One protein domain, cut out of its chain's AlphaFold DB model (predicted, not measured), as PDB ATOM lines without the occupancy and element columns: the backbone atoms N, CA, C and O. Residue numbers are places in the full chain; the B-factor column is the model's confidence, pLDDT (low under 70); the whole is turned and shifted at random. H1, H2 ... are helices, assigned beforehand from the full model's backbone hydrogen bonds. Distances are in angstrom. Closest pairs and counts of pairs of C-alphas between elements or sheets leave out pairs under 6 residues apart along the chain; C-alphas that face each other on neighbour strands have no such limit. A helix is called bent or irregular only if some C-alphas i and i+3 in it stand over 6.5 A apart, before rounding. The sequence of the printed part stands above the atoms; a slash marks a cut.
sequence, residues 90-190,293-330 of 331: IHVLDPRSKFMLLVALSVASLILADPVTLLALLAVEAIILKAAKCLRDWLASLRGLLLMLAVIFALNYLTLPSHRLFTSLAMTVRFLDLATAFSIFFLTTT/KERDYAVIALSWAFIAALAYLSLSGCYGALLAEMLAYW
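This is residues 90 to 190 and 293 to 330 of the 331 residues of an uncharacterized protein of Thermoprotei archaeon (UniProt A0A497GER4). Helix H4 is the core of an all-helix domain; H1, H2 and bent H3 pack round it, H5 packs on H1's far side, and residues 324 to 330 stick out. The 139 printed residues include six named helices, H1 to H6. It is compact, radius of gyration of the C-alphas 16.3 A, spanning 50 by 38 by 22 A.

H1, residues 95 to 111, begins at C-alpha (184.440, 181.171, 119.303); H2 is 115 to 131. H3, 135 to 159, one helix by its hydrogen bonds, is bent: C-alphas 144 and 147 are 6.8 A apart; its arms are H3a, 135 to 144, and H3b, 147 to 159. H4, 164 to 188, is 36.4 A long; H5, 294 to 315, 31.4 A; H6, 318 to 328, ends at C-alpha (177.366, 221.440, 132.133).

H1, H2 and H4 form a bundle, helices side by side. Closest C-alphas: H4, with residues 174 to 185 alone, touches H1 at Ala 181 and Leu 102, 5.7 A; H2 touches H4 at Pro 115 and Ala 170, 4.5 A; H3b and H4, a hairpin, touch at Asn 156 and Ser 168, 5.1 A; H5 touches H1 at Ile 300 and Ser 97, 5.5 A. H6 is close to H5 but not clearly touching, at Tyr 319 and Leu 313, 6.1 A. Every O i to N i+4 pair is within hydrogen-bond range in H1, H2, H3b, H5 and H6; 5 of 6 in H3a, 20 of 21 in H4.

The farthest C-alphas, Pro 161 and Lys 293, are 51.0 A apart. Residues 191 to 292 are not printed; C-alphas 190 and 293 are 18.4 A apart. The links printed whole are tight. Model pLDDT is under 70 at residues 90, 161 to 163 and 316 to 330.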
ATOM      1  N   ILE A  90     188.942 184.034 129.279       68.19
ATOM      2  CA  ILE A  90     188.455 184.522 127.980       68.19
ATOM      3  C   ILE A  90     188.905 183.622 126.822       68.19
ATOM      4  O   ILE A  90     188.162 183.457 125.863       68.19
ATOM      5  N   HIS A  91     190.076 182.979 126.901       71.00
ATOM      6  CA  HIS A  91     190.526 182.072 125.837       71.00
ATOM      7  C   HIS A  91     189.712 180.776 125.777       71.00
ATOM      8  O   HIS A  91     189.596 180.197 124.702       71.00
ATOM      9  N   VAL A  92     189.131 180.341 126.898       70.81
ATOM     10  CA  VAL A  92     188.379 179.078 127.002       70.81
ATOM     11  C   VAL A  92     186.932 179.207 126.498       70.81
ATOM     12  O   VAL A  92     186.266 178.189 126.338       70.81
ATOM     13  N   LEU A  93     186.452 180.429 126.244       75.44
ATOM     14  CA  LEU A  93     185.113 180.662 125.696       75.44
ATOM     15  C   LEU A  93     184.970 180.134 124.268       75.44
ATOM     16  O   LEU A  93     185.933 180.128 123.491       75.44
ATOM     17  N   ASP A  94     183.736 179.781 123.920       82.00
ATOM     18  CA  ASP A  94     183.381 179.377 122.571       82.00
ATOM     19  C   ASP A  94     183.663 180.502 121.552       82.00
ATOM     20  O   ASP A  94     183.371 181.677 121.790       82.00
ATOM     21  N   PRO A  95     184.172 180.181 120.353       82.44
ATOM     22  CA  PRO A  95     184.440 181.171 119.303       82.44
ATOM     23  C   PRO A  95     183.206 181.981 118.892       82.44
ATOM     24  O   PRO A  95     183.317 183.127 118.468       82.44
ATOM     25  N   ARG A  96     182.015 181.396 119.048       84.12
ATOM     26  CA  ARG A  96     180.730 182.037 118.743       84.12
ATOM     27  C   ARG A  96     180.401 183.169 119.707       84.12
ATOM     28  O   ARG A  96     179.968 184.229 119.263       84.12
ATOM     29  N   SER A  97     180.621 182.957 121.005       86.69
ATOM     30  CA  SER A  97     180.395 183.985 122.025       86.69
ATOM     31  C   SER A  97     181.423 185.111 121.877       86.69
ATOM     32  O   SER A  97     181.056 186.283 121.916       86.69
ATOM     33  N   LYS A  98     182.683 184.775 121.559       88.31
ATOM     34  CA  LYS A  98     183.726 185.755 121.199       88.31
ATOM     35  C   LYS A  98     183.375 186.568 119.948       88.31
ATOM     36  O   LYS A  98     183.611 187.772 119.925       88.31
ATOM     37  N   PHE A  99     182.808 185.936 118.919       89.00
ATOM     38  CA  PHE A  99     182.370 186.638 117.709       89.00
ATOM     39  C   PHE A  99     181.200 187.589 117.998       89.00
ATOM     40  O   PHE A  99     181.205 188.719 117.517       89.00
ATOM     41  N   MET A 100     180.239 187.192 118.842       89.75
ATOM     42  CA  MET A 100     179.191 188.118 119.295       89.75
ATOM     43  C   MET A 100     179.751 189.289 120.102       89.75
ATOM     44  O   MET A 100     179.312 190.418 119.904       89.75
ATOM     45  N   LEU A 101     180.755 189.054 120.952       89.69
ATOM     46  CA  LEU A 101     181.443 190.124 121.674       89.69
ATOM     47  C   LEU A 101     182.137 191.102 120.712       89.69
ATOM     48  O   LEU A 101     182.016 192.311 120.887       89.69
ATOM     49  N   LEU A 102     182.813 190.594 119.674       92.31
ATOM     50  CA  LEU A 102     183.414 191.415 118.616       92.31
ATOM     51  C   LEU A 102     182.362 192.304 117.944       92.31
ATOM     52  O   LEU A 102     182.576 193.509 117.811       92.31
ATOM     53  N   VAL A 103     181.232 191.724 117.533       91.56
ATOM     54  CA  VAL A 103     180.145 192.473 116.888       91.56
ATOM     55  C   VAL A 103     179.578 193.521 117.842       91.56
ATOM     56  O   VAL A 103     179.400 194.664 117.436       91.56
ATOM     57  N   ALA A 104     179.365 193.178 119.115       91.12
ATOM     58  CA  ALA A 104     178.849 194.105 120.116       91.12
ATOM     59  C   ALA A 104     179.764 195.318 120.329       91.12
ATOM     60  O   ALA A 104     179.284 196.449 120.295       91.12
ATOM     61  N   LEU A 105     181.073 195.099 120.490       91.06
ATOM     62  CA  LEU A 105     182.055 196.179 120.641       91.06
ATOM     63  C   LEU A 105     182.172 197.026 119.363       91.06
ATOM     64  O   LEU A 105     182.185 198.254 119.425       91.06
ATOM     65  N   SER A 106     182.156 196.383 118.192       91.50
ATOM     66  CA  SER A 106     182.229 197.087 116.903       91.50
ATOM     67  C   SER A 106     181.002 197.969 116.662       91.50
ATOM     68  O   SER A 106     181.129 199.121 116.252       91.50
ATOM     69  N   VAL A 107     179.804 197.449 116.944       90.31
ATOM     70  CA  VAL A 107     178.547 198.202 116.833       90.31
ATOM     71  C   VAL A 107     178.507 199.336 117.859       90.31
ATOM     72  O   VAL A 107     178.094 200.441 117.514       90.31
ATOM     73  N   ALA A 108     178.994 199.111 119.083       88.12
ATOM     74  CA  ALA A 108     179.097 200.159 120.096       88.12
ATOM     75  C   ALA A 108     179.967 201.334 119.622       88.12
ATOM     76  O   ALA A 108     179.540 202.482 119.708       88.12
ATOM     77  N   SER A 109     181.135 201.052 119.038       89.00
ATOM     78  CA  SER A 109     182.032 202.079 118.488       89.00
ATOM     79  C   SER A 109     181.405 202.878 117.327       89.00
ATOM     80  O   SER A 109     181.701 204.062 117.134       89.00
ATOM     81  N   LEU A 110     180.500 202.255 116.559       86.94
ATOM     82  CA  LEU A 110     179.771 202.914 115.468       86.94
ATOM     83  C   LEU A 110     178.618 203.800 115.958       86.94
ATOM     84  O   LEU A 110     178.379 204.850 115.366       86.94
ATOM     85  N   ILE A 111     177.908 203.387 117.011       85.00
ATOM     86  CA  ILE A 111     176.775 204.143 117.568       85.00
ATOM     87  C   ILE A 111     177.264 205.365 118.357       85.00
ATOM     88  O   ILE A 111     176.656 206.431 118.285       85.00
ATOM     89  N   LEU A 112     178.363 205.226 119.100       81.88
ATOM     90  CA  LEU A 112     178.911 206.288 119.940       81.88
ATOM     91  C   LEU A 112     179.639 207.334 119.085       81.88
ATOM     92  O   LEU A 112     180.588 207.011 118.367       81.88
ATOM     93  N   ALA A 113     179.199 208.594 119.144       76.25
ATOM     94  CA  ALA A 113     179.792 209.706 118.392       76.25
ATOM     95  C   ALA A 113     180.718 210.591 119.241       76.25
ATOM     96  O   ALA A 113     181.626 211.222 118.697       76.25
ATOM     97  N   ASP A 114     180.518 210.613 120.559       81.31
ATOM     98  CA  ASP A 114     181.222 211.524 121.453       81.31
ATOM     99  C   ASP A 114     182.591 210.983 121.888       81.31
ATOM    100  O   ASP A 114     182.697 209.823 122.310       81.31
ATOM    101  N   PRO A 115     183.643 211.825 121.899       83.00
ATOM    102  CA  PRO A 115     185.001 211.395 122.233       83.00
ATOM    103  C   PRO A 115     185.118 210.848 123.661       83.00
ATOM    104  O   PRO A 115     185.889 209.922 123.897       83.00
ATOM    105  N   VAL A 116     184.334 211.372 124.610       85.69
ATOM    106  CA  VAL A 116     184.328 210.900 126.006       85.69
ATOM    107  C   VAL A 116     183.773 209.477 126.100       85.69
ATOM    108  O   VAL A 116     184.347 208.630 126.783       85.69
ATOM    109  N   THR A 117     182.691 209.183 125.373       84.75
ATOM    110  CA  THR A 117     182.078 207.846 125.367       84.75
ATOM    111  C   THR A 117     182.941 206.809 124.658       84.75
ATOM    112  O   THR A 117     183.023 205.674 125.122       84.75
ATOM    113  N   LEU A 118     183.652 207.206 123.600       88.00
ATOM    114  CA  LEU A 118     184.631 206.352 122.929       88.00
ATOM    115  C   LEU A 118     185.825 206.045 123.846       88.00
ATOM    116  O   LEU A 118     186.231 204.896 123.963       88.00
ATOM    117  N   LEU A 119     186.332 207.025 124.604       89.06
ATOM    118  CA  LEU A 119     187.371 206.766 125.612       89.06
ATOM    119  C   LEU A 119     186.892 205.828 126.732       89.06
ATOM    120  O   LEU A 119     187.665 204.991 127.204       89.06
ATOM    121  N   ALA A 120     185.629 205.940 127.151       88.94
ATOM    122  CA  ALA A 120     185.036 205.004 128.101       88.94
ATOM    123  C   ALA A 120     184.922 203.587 127.509       88.94
ATOM    124  O   ALA A 120     185.240 202.617 128.200       88.94
ATOM    125  N   LEU A 121     184.538 203.456 126.233       89.75
ATOM    126  CA  LEU A 121     184.511 202.175 125.522       89.75
ATOM    127  C   LEU A 121     185.915 201.558 125.439       89.75
ATOM    128  O   LEU A 121     186.096 200.407 125.841       89.75
ATOM    129  N   LEU A 122     186.921 202.343 125.049       91.38
ATOM    130  CA  LEU A 122     188.320 201.919 125.017       91.38
ATOM    131  C   LEU A 122     188.803 201.423 126.389       91.38
ATOM    132  O   LEU A 122     189.541 200.441 126.486       91.38
ATOM    133  N   ALA A 123     188.383 202.076 127.479       91.06
ATOM    134  CA  ALA A 123     188.714 201.641 128.833       91.06
ATOM    135  C   ALA A 123     188.092 200.274 129.166       91.06
ATOM    136  O   ALA A 123     188.763 199.423 129.760       91.06
ATOM    137  N   VAL A 124     186.846 200.023 128.748       90.06
ATOM    138  CA  VAL A 124     186.198 198.707 128.880       90.06
ATOM    139  C   VAL A 124     186.956 197.650 128.073       90.06
ATOM    140  O   VAL A 124     187.279 196.585 128.605       90.06
ATOM    141  N   GLU A 125     187.329 197.949 126.830       90.19
ATOM    142  CA  GLU A 125     188.137 197.050 125.998       90.19
ATOM    143  C   GLU A 125     189.512 196.762 126.619       90.19
ATOM    144  O   GLU A 125     189.970 195.616 126.623       90.19
ATOM    145  N   ALA A 126     190.148 197.759 127.238       89.38
ATOM    146  CA  ALA A 126     191.408 197.590 127.958       89.38
ATOM    147  C   ALA A 126     191.267 196.669 129.187       89.38
ATOM    148  O   ALA A 126     192.163 195.861 129.465       89.38
ATOM    149  N   ILE A 127     190.139 196.735 129.908       90.00
ATOM    150  CA  ILE A 127     189.824 195.808 131.008       90.00
ATOM    151  C   ILE A 127     189.680 194.381 130.466       90.00
ATOM    152  O   ILE A 127     190.275 193.453 131.027       90.00
ATOM    153  N   ILE A 128     188.966 194.202 129.350       86.94
ATOM    154  CA  ILE A 128     188.804 192.902 128.681       86.94
ATOM    155  C   ILE A 128     190.169 192.360 128.226       86.94
ATOM    156  O   ILE A 128     190.498 191.204 128.498       86.94
ATOM    157  N   LEU A 129     191.021 193.192 127.620       86.56
ATOM    158  CA  LEU A 129     192.385 192.831 127.211       86.56
ATOM    159  C   LEU A 129     193.264 192.392 128.384       86.56
ATOM    160  O   LEU A 129     194.047 191.439 128.269       86.56
ATOM    161  N   LYS A 130     193.149 193.085 129.523       86.00
ATOM    162  CA  LYS A 130     193.861 192.733 130.754       86.00
ATOM    163  C   LYS A 130     193.366 191.394 131.300       86.00
ATOM    164  O   LYS A 130     194.194 190.545 131.632       86.00
ATOM    165  N   ALA A 131     192.053 191.170 131.321       84.44
ATOM    166  CA  ALA A 131     191.452 189.895 131.708       84.44
ATOM    167  C   ALA A 131     191.868 188.744 130.767       84.44
ATOM    168  O   ALA A 131     192.127 187.629 131.225       84.44
ATOM    169  N   ALA A 132     192.033 189.026 129.471       80.06
ATOM    170  CA  ALA A 132     192.510 188.071 128.468       80.06
ATOM    171  C   ALA A 132     194.029 187.819 128.543       80.06
ATOM    172  O   ALA A 132     194.534 186.907 127.892       80.06
ATOM    173  N   LYS A 133     194.769 188.602 129.346       81.88
ATOM    174  CA  LYS A 133     196.240 188.583 129.446       81.88
ATOM    175  C   LYS A 133     196.937 188.826 128.094       81.88
ATOM    176  O   LYS A 133     198.038 188.317 127.871       81.88
ATOM    177  N   CYS A 134     196.327 189.626 127.217       81.62
ATOM    178  CA  CYS A 134     196.824 189.934 125.864       81.62
ATOM    179  C   CYS A 134     197.335 191.373 125.700       81.62
ATOM    180  O   CYS A 134     197.751 191.754 124.610       81.62
ATOM    181  N   LEU A 135     197.371 192.167 126.777       81.31
ATOM    182  CA  LEU A 135     197.720 193.592 126.713       81.31
ATOM    183  C   LEU A 135     199.090 193.863 126.064       81.31
ATOM    184  O   LEU A 135     199.239 194.833 125.333       81.31
ATOM    185  N   ARG A 136     200.091 193.003 126.293       83.31
ATOM    186  CA  ARG A 136     201.434 193.169 125.701       83.31
ATOM    187  C   ARG A 136     201.443 192.946 124.188       83.31
ATOM    188  O   ARG A 136     202.126 193.677 123.480       83.31
ATOM    189  N   ASP A 137     200.697 191.953 123.712       83.19
ATOM    190  CA  ASP A 137     200.618 191.615 122.287       83.19
ATOM    191  C   ASP A 137     199.776 192.661 121.535       83.19
ATOM    192  O   ASP A 137     200.132 193.088 120.435       83.19
ATOM    193  N   TRP A 138     198.722 193.173 122.182       86.06
ATOM    194  CA  TRP A 138     197.972 194.330 121.698       86.06
ATOM    195  C   TRP A 138     198.842 195.593 121.633       86.06
ATOM    196  O   TRP A 138     198.876 196.253 120.601       86.06
ATOM    197  N   LEU A 139     199.638 195.896 122.666       85.56
ATOM    198  CA  LEU A 139     200.517 197.073 122.663       85.56
ATOM    199  C   LEU A 139     201.608 196.981 121.581       85.56
ATOM    200  O   LEU A 139     202.008 197.990 121.006       85.56
ATOM    201  N   ALA A 140     202.080 195.768 121.276       85.56
ATOM    202  CA  ALA A 140     202.968 195.532 120.141       85.56
ATOM    203  C   ALA A 140     202.259 195.789 118.799       85.56
ATOM    204  O   ALA A 140     202.850 196.404 117.912       85.56
ATOM    205  N   SER A 141     200.988 195.394 118.677       85.12
ATOM    206  CA  SER A 141     200.150 195.678 117.501       85.12
ATOM    207  C   SER A 141     199.895 197.183 117.341       85.12
ATOM    208  O   SER A 141     200.000 197.720 116.238       85.12
ATOM    209  N   LEU A 142     199.674 197.892 118.452       86.88
ATOM    210  CA  LEU A 142     199.465 199.338 118.479       86.88
ATOM    211  C   LEU A 142     200.688 200.118 117.981       86.88
ATOM    212  O   LEU A 142     200.535 201.132 117.307       86.88
ATOM    213  N   ARG A 143     201.910 199.629 118.242       86.31
ATOM    214  CA  ARG A 143     203.141 200.239 117.702       86.31
ATOM    215  C   ARG A 143     203.175 200.221 116.175       86.31
ATOM    216  O   ARG A 143     203.610 201.200 115.582       86.31
ATOM    217  N   GLY A 144     202.710 199.137 115.549       84.56
ATOM    218  CA  GLY A 144     202.579 199.060 114.089       84.56
ATOM    219  C   GLY A 144     201.471 199.970 113.553       84.56
ATOM    220  O   GLY A 144     201.621 200.570 112.492       84.56
ATOM    221  N   LEU A 145     200.387 200.121 114.317       89.00
ATOM    222  CA  LEU A 145     199.236 200.959 113.973       89.00
ATOM    223  C   LEU A 145     199.491 202.465 114.175       89.00
ATOM    224  O   LEU A 145     198.774 203.281 113.603       89.00
ATOM    225  N   LEU A 146     200.504 202.845 114.964       90.69
ATOM    226  CA  LEU A 146     200.773 204.233 115.360       90.69
ATOM    227  C   LEU A 146     200.941 205.170 114.156       90.69
ATOM    228  O   LEU A 146     200.404 206.274 114.161       90.69
ATOM    229  N   LEU A 147     201.651 204.719 113.113       91.94
ATOM    230  CA  LEU A 147     201.826 205.494 111.882       91.94
ATOM    231  C   LEU A 147     200.472 205.769 111.224       91.94
ATOM    232  O   LEU A 147     200.189 206.903 110.847       91.94
ATOM    233  N   MET A 148     199.617 204.751 111.129       90.81
ATOM    234  CA  MET A 148     198.290 204.896 110.538       90.81
ATOM    235  C   MET A 148     197.387 205.797 111.393       90.81
ATOM    236  O   MET A 148     196.716 206.659 110.837       90.81
ATOM    237  N   LEU A 149     197.430 205.683 112.728       91.25
ATOM    238  CA  LEU A 149     196.720 206.594 113.640       91.25
ATOM    239  C   LEU A 149     197.154 208.048 113.450       91.25
ATOM    240  O   LEU A 149     196.305 208.932 113.378       91.25
ATOM    241  N   ALA A 150     198.460 208.298 113.342       90.50
ATOM    242  CA  ALA A 150     198.990 209.640 113.134       90.50
ATOM    243  C   ALA A 150     198.519 210.234 111.797       90.50
ATOM    244  O   ALA A 150     198.119 211.396 111.749       90.50
ATOM    245  N   VAL A 151     198.509 209.429 110.727       91.69
ATOM    246  CA  VAL A 151     197.990 209.842 109.414       91.69
ATOM    247  C   VAL A 151     196.491 210.136 109.486       91.69
ATOM    248  O   VAL A 151     196.061 211.179 109.003       91.69
ATOM    249  N   ILE A 152     195.699 209.268 110.122       90.50
ATOM    250  CA  ILE A 152     194.254 209.475 110.301       90.50
ATOM    251  C   ILE A 152     193.993 210.771 111.073       90.50
ATOM    252  O   ILE A 152     193.179 211.584 110.636       90.50
ATOM    253  N   PHE A 153     194.699 211.002 112.181       89.56
ATOM    254  CA  PHE A 153     194.553 212.217 112.976       89.56
ATOM    255  C   PHE A 153     194.930 213.471 112.175       89.56
ATOM    256  O   PHE A 153     194.169 214.437 112.160       89.56
ATOM    257  N   ALA A 154     196.057 213.447 111.454       89.44
ATOM    258  CA  ALA A 154     196.516 214.573 110.642       89.44
ATOM    259  C   ALA A 154     195.551 214.905 109.490       89.44
ATOM    260  O   ALA A 154     195.239 216.075 109.267       89.44
ATOM    261  N   LEU A 155     195.043 213.886 108.786       88.75
ATOM    262  CA  LEU A 155     194.077 214.067 107.699       88.75
ATOM    263  C   LEU A 155     192.747 214.624 108.213       88.75
ATOM    264  O   LEU A 155     192.214 215.561 107.619       88.75
ATOM    265  N   ASN A 156     192.230 214.097 109.326       86.50
ATOM    266  CA  ASN A 156     190.999 214.609 109.930       86.50
ATOM    267  C   ASN A 156     191.177 216.055 110.414       86.50
ATOM    268  O   ASN A 156     190.322 216.896 110.137       86.50
ATOM    269  N   TYR A 157     192.319 216.370 111.033       85.31
ATOM    270  CA  TYR A 157     192.620 217.718 111.514       85.31
ATOM    271  C   TYR A 157     192.687 218.754 110.382       85.31
ATOM    272  O   TYR A 157     192.263 219.896 110.567       85.31
ATOM    273  N   LEU A 158     193.204 218.365 109.211       84.94
ATOM    274  CA  LEU A 158     193.341 219.256 108.058       84.94
ATOM    275  C   LEU A 158     192.038 219.409 107.253       84.94
ATOM    276  O   LEU A 158     191.799 220.472 106.685       84.94
ATOM    277  N   THR A 159     191.208 218.365 107.197       82.31
ATOM    278  CA  THR A 159     190.034 218.309 106.305       82.31
ATOM    279  C   THR A 159     188.761 218.875 106.947       82.31
ATOM    280  O   THR A 159     187.890 219.369 106.234       82.31
ATOM    281  N   LEU A 160     188.621 218.819 108.280       77.69
ATOM    282  CA  LEU A 160     187.380 219.188 108.978       77.69
ATOM    283  C   LEU A 160     187.357 220.680 109.397       77.69
ATOM    284  O   LEU A 160     188.211 221.103 110.178       77.69
ATOM    285  N   PRO A 161     186.370 221.491 108.951       67.38
ATOM    286  CA  PRO A 161     186.315 222.929 109.260       67.38
ATOM    287  C   PRO A 161     185.894 223.270 110.704       67.38
ATOM    288  O   PRO A 161     186.348 224.275 111.254       67.38
ATOM    289  N   SER A 162     185.039 222.455 111.329       61.44
ATOM    290  CA  SER A 162     184.406 222.710 112.637       61.44
ATOM    291  C   SER A 162     185.003 221.853 113.762       61.44
ATOM    292  O   SER A 162     185.217 220.660 113.566       61.44
ATOM    293  N   HIS A 163     185.238 222.447 114.945       64.19
ATOM    294  CA  HIS A 163     185.766 221.783 116.159       64.19
ATOM    295  C   HIS A 163     186.909 220.791 115.867       64.19
ATOM    296  O   HIS A 163     186.851 219.610 116.212       64.19
ATOM    297  N   ARG A 164     187.964 221.301 115.211       71.00
ATOM    298  CA  ARG A 164     189.045 220.511 114.586       71.00
ATOM    299  C   ARG A 164     189.678 219.467 115.501       71.00
ATOM    300  O   ARG A 164     190.085 218.417 115.022       71.00
ATOM    301  N   LEU A 165     189.776 219.741 116.800       79.06
ATOM    302  CA  LEU A 165     190.422 218.838 117.752       79.06
ATOM    303  C   LEU A 165     189.486 217.725 118.234       79.06
ATOM    304  O   LEU A 165     189.863 216.559 118.176       79.06
ATOM    305  N   PHE A 166     188.263 218.059 118.653       81.44
ATOM    306  CA  PHE A 166     187.329 217.084 119.227       81.44
ATOM    307  C   PHE A 166     186.881 216.038 118.206       81.44
ATOM    308  O   PHE A 166     186.945 214.843 118.488       81.44
ATOM    309  N   THR A 167     186.514 216.462 116.997       81.19
ATOM    310  CA  THR A 167     186.055 215.543 115.943       81.19
ATOM    311  C   THR A 167     187.195 214.655 115.435       81.19
ATOM    312  O   THR A 167     187.013 213.455 115.243       81.19
ATOM    313  N   SER A 168     188.399 215.213 115.273       85.88
ATOM    314  CA  SER A 168     189.573 214.445 114.827       85.88
ATOM    315  C   SER A 168     190.038 213.437 115.874       85.88
ATOM    316  O   SER A 168     190.438 212.323 115.525       85.88
ATOM    317  N   LEU A 169     189.942 213.799 117.158       86.62
ATOM    318  CA  LEU A 169     190.200 212.883 118.262       86.62
ATOM    319  C   LEU A 169     189.163 211.755 118.273       86.62
ATOM    320  O   LEU A 169     189.555 210.594 118.299       86.62
ATOM    321  N   ALA A 170     187.868 212.075 118.172       87.19
ATOM    322  CA  ALA A 170     186.796 211.079 118.154       87.19
ATOM    323  C   ALA A 170     186.978 210.058 117.017       87.19
ATOM    324  O   ALA A 170     186.907 208.855 117.251       87.19
ATOM    325  N   MET A 171     187.310 210.510 115.803       87.88
ATOM    326  CA  MET A 171     187.555 209.612 114.665       87.88
ATOM    327  C   MET A 171     188.789 208.724 114.858       87.88
ATOM    328  O   MET A 171     188.766 207.542 114.514       87.88
ATOM    329  N   THR A 172     189.860 209.272 115.437       91.00
ATOM    330  CA  THR A 172     191.082 208.509 115.733       91.00
ATOM    331  C   THR A 172     190.836 207.454 116.814       91.00
ATOM    332  O   THR A 172     191.274 206.314 116.661       91.00
ATOM    333  N   VAL A 173     190.112 207.806 117.883       91.19
ATOM    334  CA  VAL A 173     189.759 206.869 118.964       91.19
ATOM    335  C   VAL A 173     188.790 205.801 118.459       91.19
ATOM    336  O   VAL A 173     189.028 204.628 118.705       91.19
ATOM    337  N   ARG A 174     187.786 206.151 117.648       91.81
ATOM    338  CA  ARG A 174     186.889 205.165 117.021       91.81
ATOM    339  C   ARG A 174     187.657 204.136 116.195       91.81
ATOM    340  O   ARG A 174     187.387 202.938 116.259       91.81
ATOM    341  N   PHE A 175     188.626 204.593 115.403       92.31
ATOM    342  CA  PHE A 175     189.477 203.683 114.647       92.31
ATOM    343  C   PHE A 175     190.291 202.763 115.574       92.31
ATOM    344  O   PHE A 175     190.452 201.577 115.282       92.31
ATOM    345  N   LEU A 176     190.774 203.296 116.699       93.00
ATOM    346  CA  LEU A 176     191.483 202.530 117.718       93.00
ATOM    347  C   LEU A 176     190.588 201.485 118.407       93.00
ATOM    348  O   LEU A 176     191.053 200.363 118.593       93.00
ATOM    349  N   ASP A 177     189.336 201.813 118.730       92.62
ATOM    350  CA  ASP A 177     188.355 200.881 119.310       92.62
ATOM    351  C   ASP A 177     188.076 199.727 118.344       92.62
ATOM    352  O   ASP A 177     188.260 198.560 118.681       92.62
ATOM    353  N   LEU A 178     187.755 200.031 117.078       93.44
ATOM    354  CA  LEU A 178     187.542 198.998 116.060       93.44
ATOM    355  C   LEU A 178     188.773 198.095 115.922       93.44
ATOM    356  O   LEU A 178     188.661 196.869 115.976       93.44
ATOM    357  N   ALA A 179     189.964 198.685 115.796       93.06
ATOM    358  CA  ALA A 179     191.208 197.925 115.715       93.06
ATOM    359  C   ALA A 179     191.434 197.048 116.960       93.06
ATOM    360  O   ALA A 179     191.925 195.922 116.846       93.06
ATOM    361  N   THR A 180     191.058 197.536 118.142       91.88
ATOM    362  CA  THR A 180     191.197 196.827 119.414       91.88
ATOM    363  C   THR A 180     190.202 195.678 119.534       91.88
ATOM    364  O   THR A 180     190.629 194.562 119.841       91.88
ATOM    365  N   ALA A 181     188.931 195.883 119.190       91.75
ATOM    366  CA  ALA A 181     187.916 194.837 119.131       91.75
ATOM    367  C   ALA A 181     188.349 193.680 118.209       91.75
ATOM    368  O   ALA A 181     188.352 192.514 118.623       91.75
ATOM    369  N   PHE A 182     188.824 193.989 116.994       91.19
ATOM    370  CA  PHE A 182     189.375 192.978 116.082       91.19
ATOM    371  C   PHE A 182     190.618 192.293 116.659       91.19
ATOM    372  O   PHE A 182     190.742 191.068 116.585       91.19
ATOM    373  N   SER A 183     191.533 193.054 117.261       89.44
ATOM    374  CA  SER A 183     192.748 192.505 117.866       89.44
ATOM    375  C   SER A 183     192.429 191.513 118.988       89.44
ATOM    376  O   SER A 183     193.012 190.430 119.016       89.44
ATOM    377  N   ILE A 184     191.456 191.819 119.858       88.19
ATOM    378  CA  ILE A 184     190.974 190.903 120.902       88.19
ATOM    379  C   ILE A 184     190.509 189.587 120.272       88.19
ATOM    380  O   ILE A 184     190.920 188.515 120.721       88.19
ATOM    381  N   PHE A 185     189.693 189.647 119.218       88.50
ATOM    382  CA  PHE A 185     189.167 188.452 118.559       88.50
ATOM    383  C   PHE A 185     190.277 187.580 117.951       88.50
ATOM    384  O   PHE A 185     190.342 186.382 118.238       88.50
ATOM    385  N   PHE A 186     191.192 188.174 117.178       86.62
ATOM    386  CA  PHE A 186     192.287 187.442 116.530       86.62
ATOM    387  C   PHE A 186     193.332 186.905 117.517       86.62
ATOM    388  O   PHE A 186     193.906 185.843 117.288       86.62
ATOM    389  N   LEU A 187     193.579 187.603 118.630       84.12
ATOM    390  CA  LEU A 187     194.519 187.152 119.661       84.12
ATOM    391  C   LEU A 187     193.954 186.030 120.540       84.12
ATOM    392  O   LEU A 187     194.731 185.320 121.171       84.12
ATOM    393  N   THR A 188     192.630 185.873 120.605       83.25
ATOM    394  CA  THR A 188     191.961 184.916 121.507       83.25
ATOM    395  C   THR A 188     191.321 183.726 120.793       83.25
ATOM    396  O   THR A 188     190.896 182.783 121.469       83.25
ATOM    397  N   THR A 189     191.250 183.748 119.458       85.50
ATOM    398  CA  THR A 189     190.593 182.715 118.643       85.50
ATOM    399  C   THR A 189     191.593 182.064 117.701       85.50
ATOM    400  O   THR A 189     192.260 182.741 116.919       85.50
ATOM    401  N   THR A 190     191.695 180.736 117.756       83.31
ATOM    402  CA  THR A 190     192.516 180.003 116.784       83.31
ATOM    403  C   THR A 190     191.796 179.860 115.444       83.31
ATOM    404  O   THR A 190     190.567 179.779 115.407       83.31
ATOM    405  N   LYS A 293     178.857 176.313 126.912       83.31
ATOM    406  CA  LYS A 293     178.766 176.216 128.369       83.31
ATOM    407  C   LYS A 293     177.880 177.342 128.890       83.31
ATOM    408  O   LYS A 293     177.637 178.340 128.220       83.31
ATOM    409  N   GLU A 294     177.436 177.225 130.137       81.19
ATOM    410  CA  GLU A 294     176.603 178.248 130.796       81.19
ATOM    411  C   GLU A 294     177.251 179.645 130.774       81.19
ATOM    412  O   GLU A 294     176.574 180.662 130.639       81.19
ATOM    413  N   ARG A 295     178.589 179.697 130.822       81.44
ATOM    414  CA  ARG A 295     179.365 180.940 130.700       81.44
ATOM    415  C   ARG A 295     179.240 181.583 129.317       81.44
ATOM    416  O   ARG A 295     179.224 182.806 129.230       81.44
ATOM    417  N   ASP A 296     179.137 180.788 128.256       84.12
ATOM    418  CA  ASP A 296     179.005 181.288 126.886       84.12
ATOM    419  C   ASP A 296     177.631 181.914 126.660       84.12
ATOM    420  O   ASP A 296     177.538 182.985 126.061       84.12
ATOM    421  N   TYR A 297     176.578 181.312 127.223       85.12
ATOM    422  CA  TYR A 297     175.240 181.907 127.220       85.12
ATOM    423  C   TYR A 297     175.195 183.230 127.983       85.12
ATOM    424  O   TYR A 297     174.612 184.191 127.484       85.12
ATOM    425  N   ALA A 298     175.852 183.313 129.146       87.19
ATOM    426  CA  ALA A 298     175.935 184.558 129.905       87.19
ATOM    427  C   ALA A 298     176.624 185.676 129.104       87.19
ATOM    428  O   ALA A 298     176.139 186.805 129.089       87.19
ATOM    429  N   VAL A 299     177.714 185.368 128.390       86.00
ATOM    430  CA  VAL A 299     178.404 186.357 127.548       86.00
ATOM    431  C   VAL A 299     177.565 186.765 126.345       86.00
ATOM    432  O   VAL A 299     177.462 187.956 126.076       86.00
ATOM    433  N   ILE A 300     176.912 185.824 125.660       86.94
ATOM    434  CA  ILE A 300     176.029 186.146 124.528       86.94
ATOM    435  C   ILE A 300     174.871 187.041 124.985       86.94
ATOM    436  O   ILE A 300     174.592 188.053 124.342       86.94
ATOM    437  N   ALA A 301     174.224 186.701 126.102       89.00
ATOM    438  CA  ALA A 301     173.137 187.495 126.664       89.00
ATOM    439  C   ALA A 301     173.617 188.898 127.064       89.00
ATOM    440  O   ALA A 301     172.960 189.884 126.734       89.00
ATOM    441  N   LEU A 302     174.787 189.003 127.704       88.88
ATOM    442  CA  LEU A 302     175.390 190.284 128.066       88.88
ATOM    443  C   LEU A 302     175.735 191.126 126.829       88.88
ATOM    444  O   LEU A 302     175.481 192.326 126.828       88.88
ATOM    445  N   SER A 303     176.272 190.519 125.767       87.38
ATOM    446  CA  SER A 303     176.570 191.210 124.507       87.38
ATOM    447  C   SER A 303     175.305 191.757 123.843       87.38
ATOM    448  O   SER A 303     175.288 192.914 123.432       87.38
ATOM    449  N   TRP A 304     174.228 190.969 123.788       88.50
ATOM    450  CA  TRP A 304     172.939 191.434 123.266       88.50
ATOM    451  C   TRP A 304     172.321 192.530 124.128       88.50
ATOM    452  O   TRP A 304     171.852 193.530 123.588       88.50
ATOM    453  N   ALA A 305     172.358 192.377 125.452       88.75
ATOM    454  CA  ALA A 305     171.882 193.394 126.381       88.75
ATOM    455  C   ALA A 305     172.667 194.705 126.226       88.75
ATOM    456  O   ALA A 305     172.069 195.775 126.229       88.75
ATOM    457  N   PHE A 306     173.985 194.627 126.026       87.50
ATOM    458  CA  PHE A 306     174.833 195.789 125.784       87.50
ATOM    459  C   PHE A 306     174.462 196.506 124.479       87.50
ATOM    460  O   PHE A 306     174.231 197.711 124.498       87.50
ATOM    461  N   ILE A 307     174.314 195.776 123.366       86.44
ATOM    462  CA  ILE A 307     173.866 196.359 122.089       86.44
ATOM    463  C   ILE A 307     172.482 196.999 122.242       86.44
ATOM    464  O   ILE A 307     172.282 198.133 121.814       86.44
ATOM    465  N   ALA A 308     171.533 196.292 122.858       86.25
ATOM    466  CA  ALA A 308     170.168 196.775 123.037       86.25
ATOM    467  C   ALA A 308     170.113 198.028 123.924       86.25
ATOM    468  O   ALA A 308     169.394 198.967 123.597       86.25
ATOM    469  N   ALA A 309     170.903 198.076 125.000       85.38
ATOM    470  CA  ALA A 309     171.004 199.246 125.866       85.38
ATOM    471  C   ALA A 309     171.564 200.461 125.110       85.38
ATOM    472  O   ALA A 309     170.989 201.545 125.194       85.38
ATOM    473  N   LEU A 310     172.632 200.284 124.325       82.88
ATOM    474  CA  LEU A 310     173.209 201.366 123.517       82.88
ATOM    475  C   LEU A 310     172.258 201.829 122.406       82.88
ATOM    476  O   LEU A 310     172.116 203.027 122.174       82.88
ATOM    477  N   ALA A 311     171.571 200.899 121.742       82.12
ATOM    478  CA  ALA A 311     170.567 201.223 120.732       82.12
ATOM    479  C   ALA A 311     169.362 201.958 121.342       82.12
ATOM    480  O   ALA A 311     168.855 202.911 120.758       82.12
ATOM    481  N   TYR A 312     168.921 201.563 122.536       83.00
ATOM    482  CA  TYR A 312     167.853 202.256 123.253       83.00
ATOM    483  C   TYR A 312     168.268 203.678 123.646       83.00
ATOM    484  O   TYR A 312     167.514 204.630 123.439       83.00
ATOM    485  N   LEU A 313     169.485 203.848 124.167       77.75
ATOM    486  CA  LEU A 313     170.029 205.162 124.506       77.75
ATOM    487  C   LEU A 313     170.174 206.057 123.257       77.75
ATOM    488  O   LEU A 313     169.955 207.266 123.351       77.75
ATOM    489  N   SER A 314     170.481 205.481 122.084       75.88
ATOM    490  CA  SER A 314     170.626 206.227 120.822       75.88
ATOM    491  C   SER A 314     169.288 206.634 120.229       75.88
ATOM    492  O   SER A 314     169.125 207.794 119.854       75.88
ATOM    493  N   LEU A 315     168.302 205.732 120.223       72.38
ATOM    494  CA  LEU A 315     166.953 206.039 119.751       72.38
ATOM    495  C   LEU A 315     166.194 206.996 120.671       72.38
ATOM    496  O   LEU A 315     165.412 207.804 120.181       72.38
ATOM    497  N   SER A 316     166.405 206.928 121.986       68.94
ATOM    498  CA  SER A 316     165.723 207.815 122.939       68.94
ATOM    499  C   SER A 316     166.219 209.266 122.890       68.94
ATOM    500  O   SER A 316     165.697 210.102 123.624       68.94
ATOM    501  N   GLY A 317     167.233 209.587 122.071       63.06
ATOM    502  CA  GLY A 317     167.839 210.924 122.014       63.06
ATOM    503  C   GLY A 317     168.510 211.353 123.328       63.06
ATOM    504  O   GLY A 317     169.017 212.468 123.437       63.06
ATOM    505  N   CYS A 318     168.543 210.460 124.322       54.75
ATOM    506  CA  CYS A 318     168.981 210.739 125.680       54.75
ATOM    507  C   CYS A 318     170.506 210.872 125.769       54.75
ATOM    508  O   CYS A 318     170.993 211.529 126.680       54.75
ATOM    509  N   TYR A 319     171.271 210.352 124.795       55.19
ATOM    510  CA  TYR A 319     172.709 210.644 124.704       55.19
ATOM    511  C   TYR A 319     172.987 212.144 124.644       55.19
ATOM    512  O   TYR A 319     173.879 212.604 125.346       55.19
ATOM    513  N   GLY A 320     172.199 212.912 123.884       54.62
ATOM    514  CA  GLY A 320     172.361 214.365 123.812       54.62
ATOM    515  C   GLY A 320     172.040 215.068 125.136       54.62
ATOM    516  O   GLY A 320     172.735 216.007 125.508       54.62
ATOM    517  N   ALA A 321     171.032 214.593 125.874       53.72
ATOM    518  CA  ALA A 321     170.607 215.182 127.148       53.72
ATOM    519  C   ALA A 321     171.547 214.826 128.318       53.72
ATOM    520  O   ALA A 321     171.925 215.698 129.094       53.72
ATOM    521  N   LEU A 322     171.988 213.569 128.403       55.44
ATOM    522  CA  LEU A 322     172.889 213.073 129.450       55.44
ATOM    523  C   LEU A 322     174.318 213.621 129.267       55.44
ATOM    524  O   LEU A 322     175.001 213.911 130.248       55.44
ATOM    525  N   LEU A 323     174.758 213.846 128.018       53.72
ATOM    526  CA  LEU A 323     175.995 214.591 127.744       53.72
ATOM    527  C   LEU A 323     175.856 216.092 127.989       53.72
ATOM    528  O   LEU A 323     176.823 216.682 128.456       53.72
ATOM    529  N   ALA A 324     174.709 216.713 127.695       54.69
ATOM    530  CA  ALA A 324     174.494 218.125 128.011       54.69
ATOM    531  C   ALA A 324     174.578 218.373 129.526       54.69
ATOM    532  O   ALA A 324     175.203 219.343 129.946       54.69
ATOM    533  N   GLU A 325     174.045 217.462 130.347       57.72
ATOM    534  CA  GLU A 325     174.206 217.519 131.806       57.72
ATOM    535  C   GLU A 325     175.648 217.237 132.264       57.72
ATOM    536  O   GLU A 325     176.141 217.920 133.160       57.72
ATOM    537  N   MET A 326     176.373 216.297 131.640       55.09
ATOM    538  CA  MET A 326     177.783 216.051 131.990       55.09
ATOM    539  C   MET A 326     178.739 217.173 131.549       55.09
ATOM    540  O   MET A 326     179.668 217.496 132.286       55.09
ATOM    541  N   LEU A 327     178.520 217.788 130.382       53.31
ATOM    542  CA  LEU A 327     179.282 218.950 129.904       53.31
ATOM    543  C   LEU A 327     178.942 220.224 130.686       53.31
ATOM    544  O   LEU A 327     179.813 221.068 130.849       53.31
ATOM    545  N   ALA A 328     177.725 220.350 131.222       54.38
ATOM    546  CA  ALA A 328     177.366 221.440 132.133       54.38
ATOM    547  C   ALA A 328     178.046 221.327 133.513       54.38
ATOM    548  O   ALA A 328     178.122 222.317 134.238       54.38
ATOM    549  N   TYR A 329     178.551 220.143 133.879       55.22
ATOM    550  CA  TYR A 329     179.239 219.894 135.152       55.22
ATOM    551  C   TYR A 329     180.775 219.993 135.056       55.22
ATOM    552  O   TYR A 329     181.458 219.940 136.079       55.22
ATOM    553  N   TRP A 330     181.337 220.144 133.849       41.44
ATOM    554  CA  TRP A 330     182.772 220.353 133.640       41.44
ATOM    555  C   TRP A 330     183.034 221.825 133.267       41.44
ATOM    556  O   TRP A 330     182.686 222.217 132.153       41.44
TER     557      TRP A 330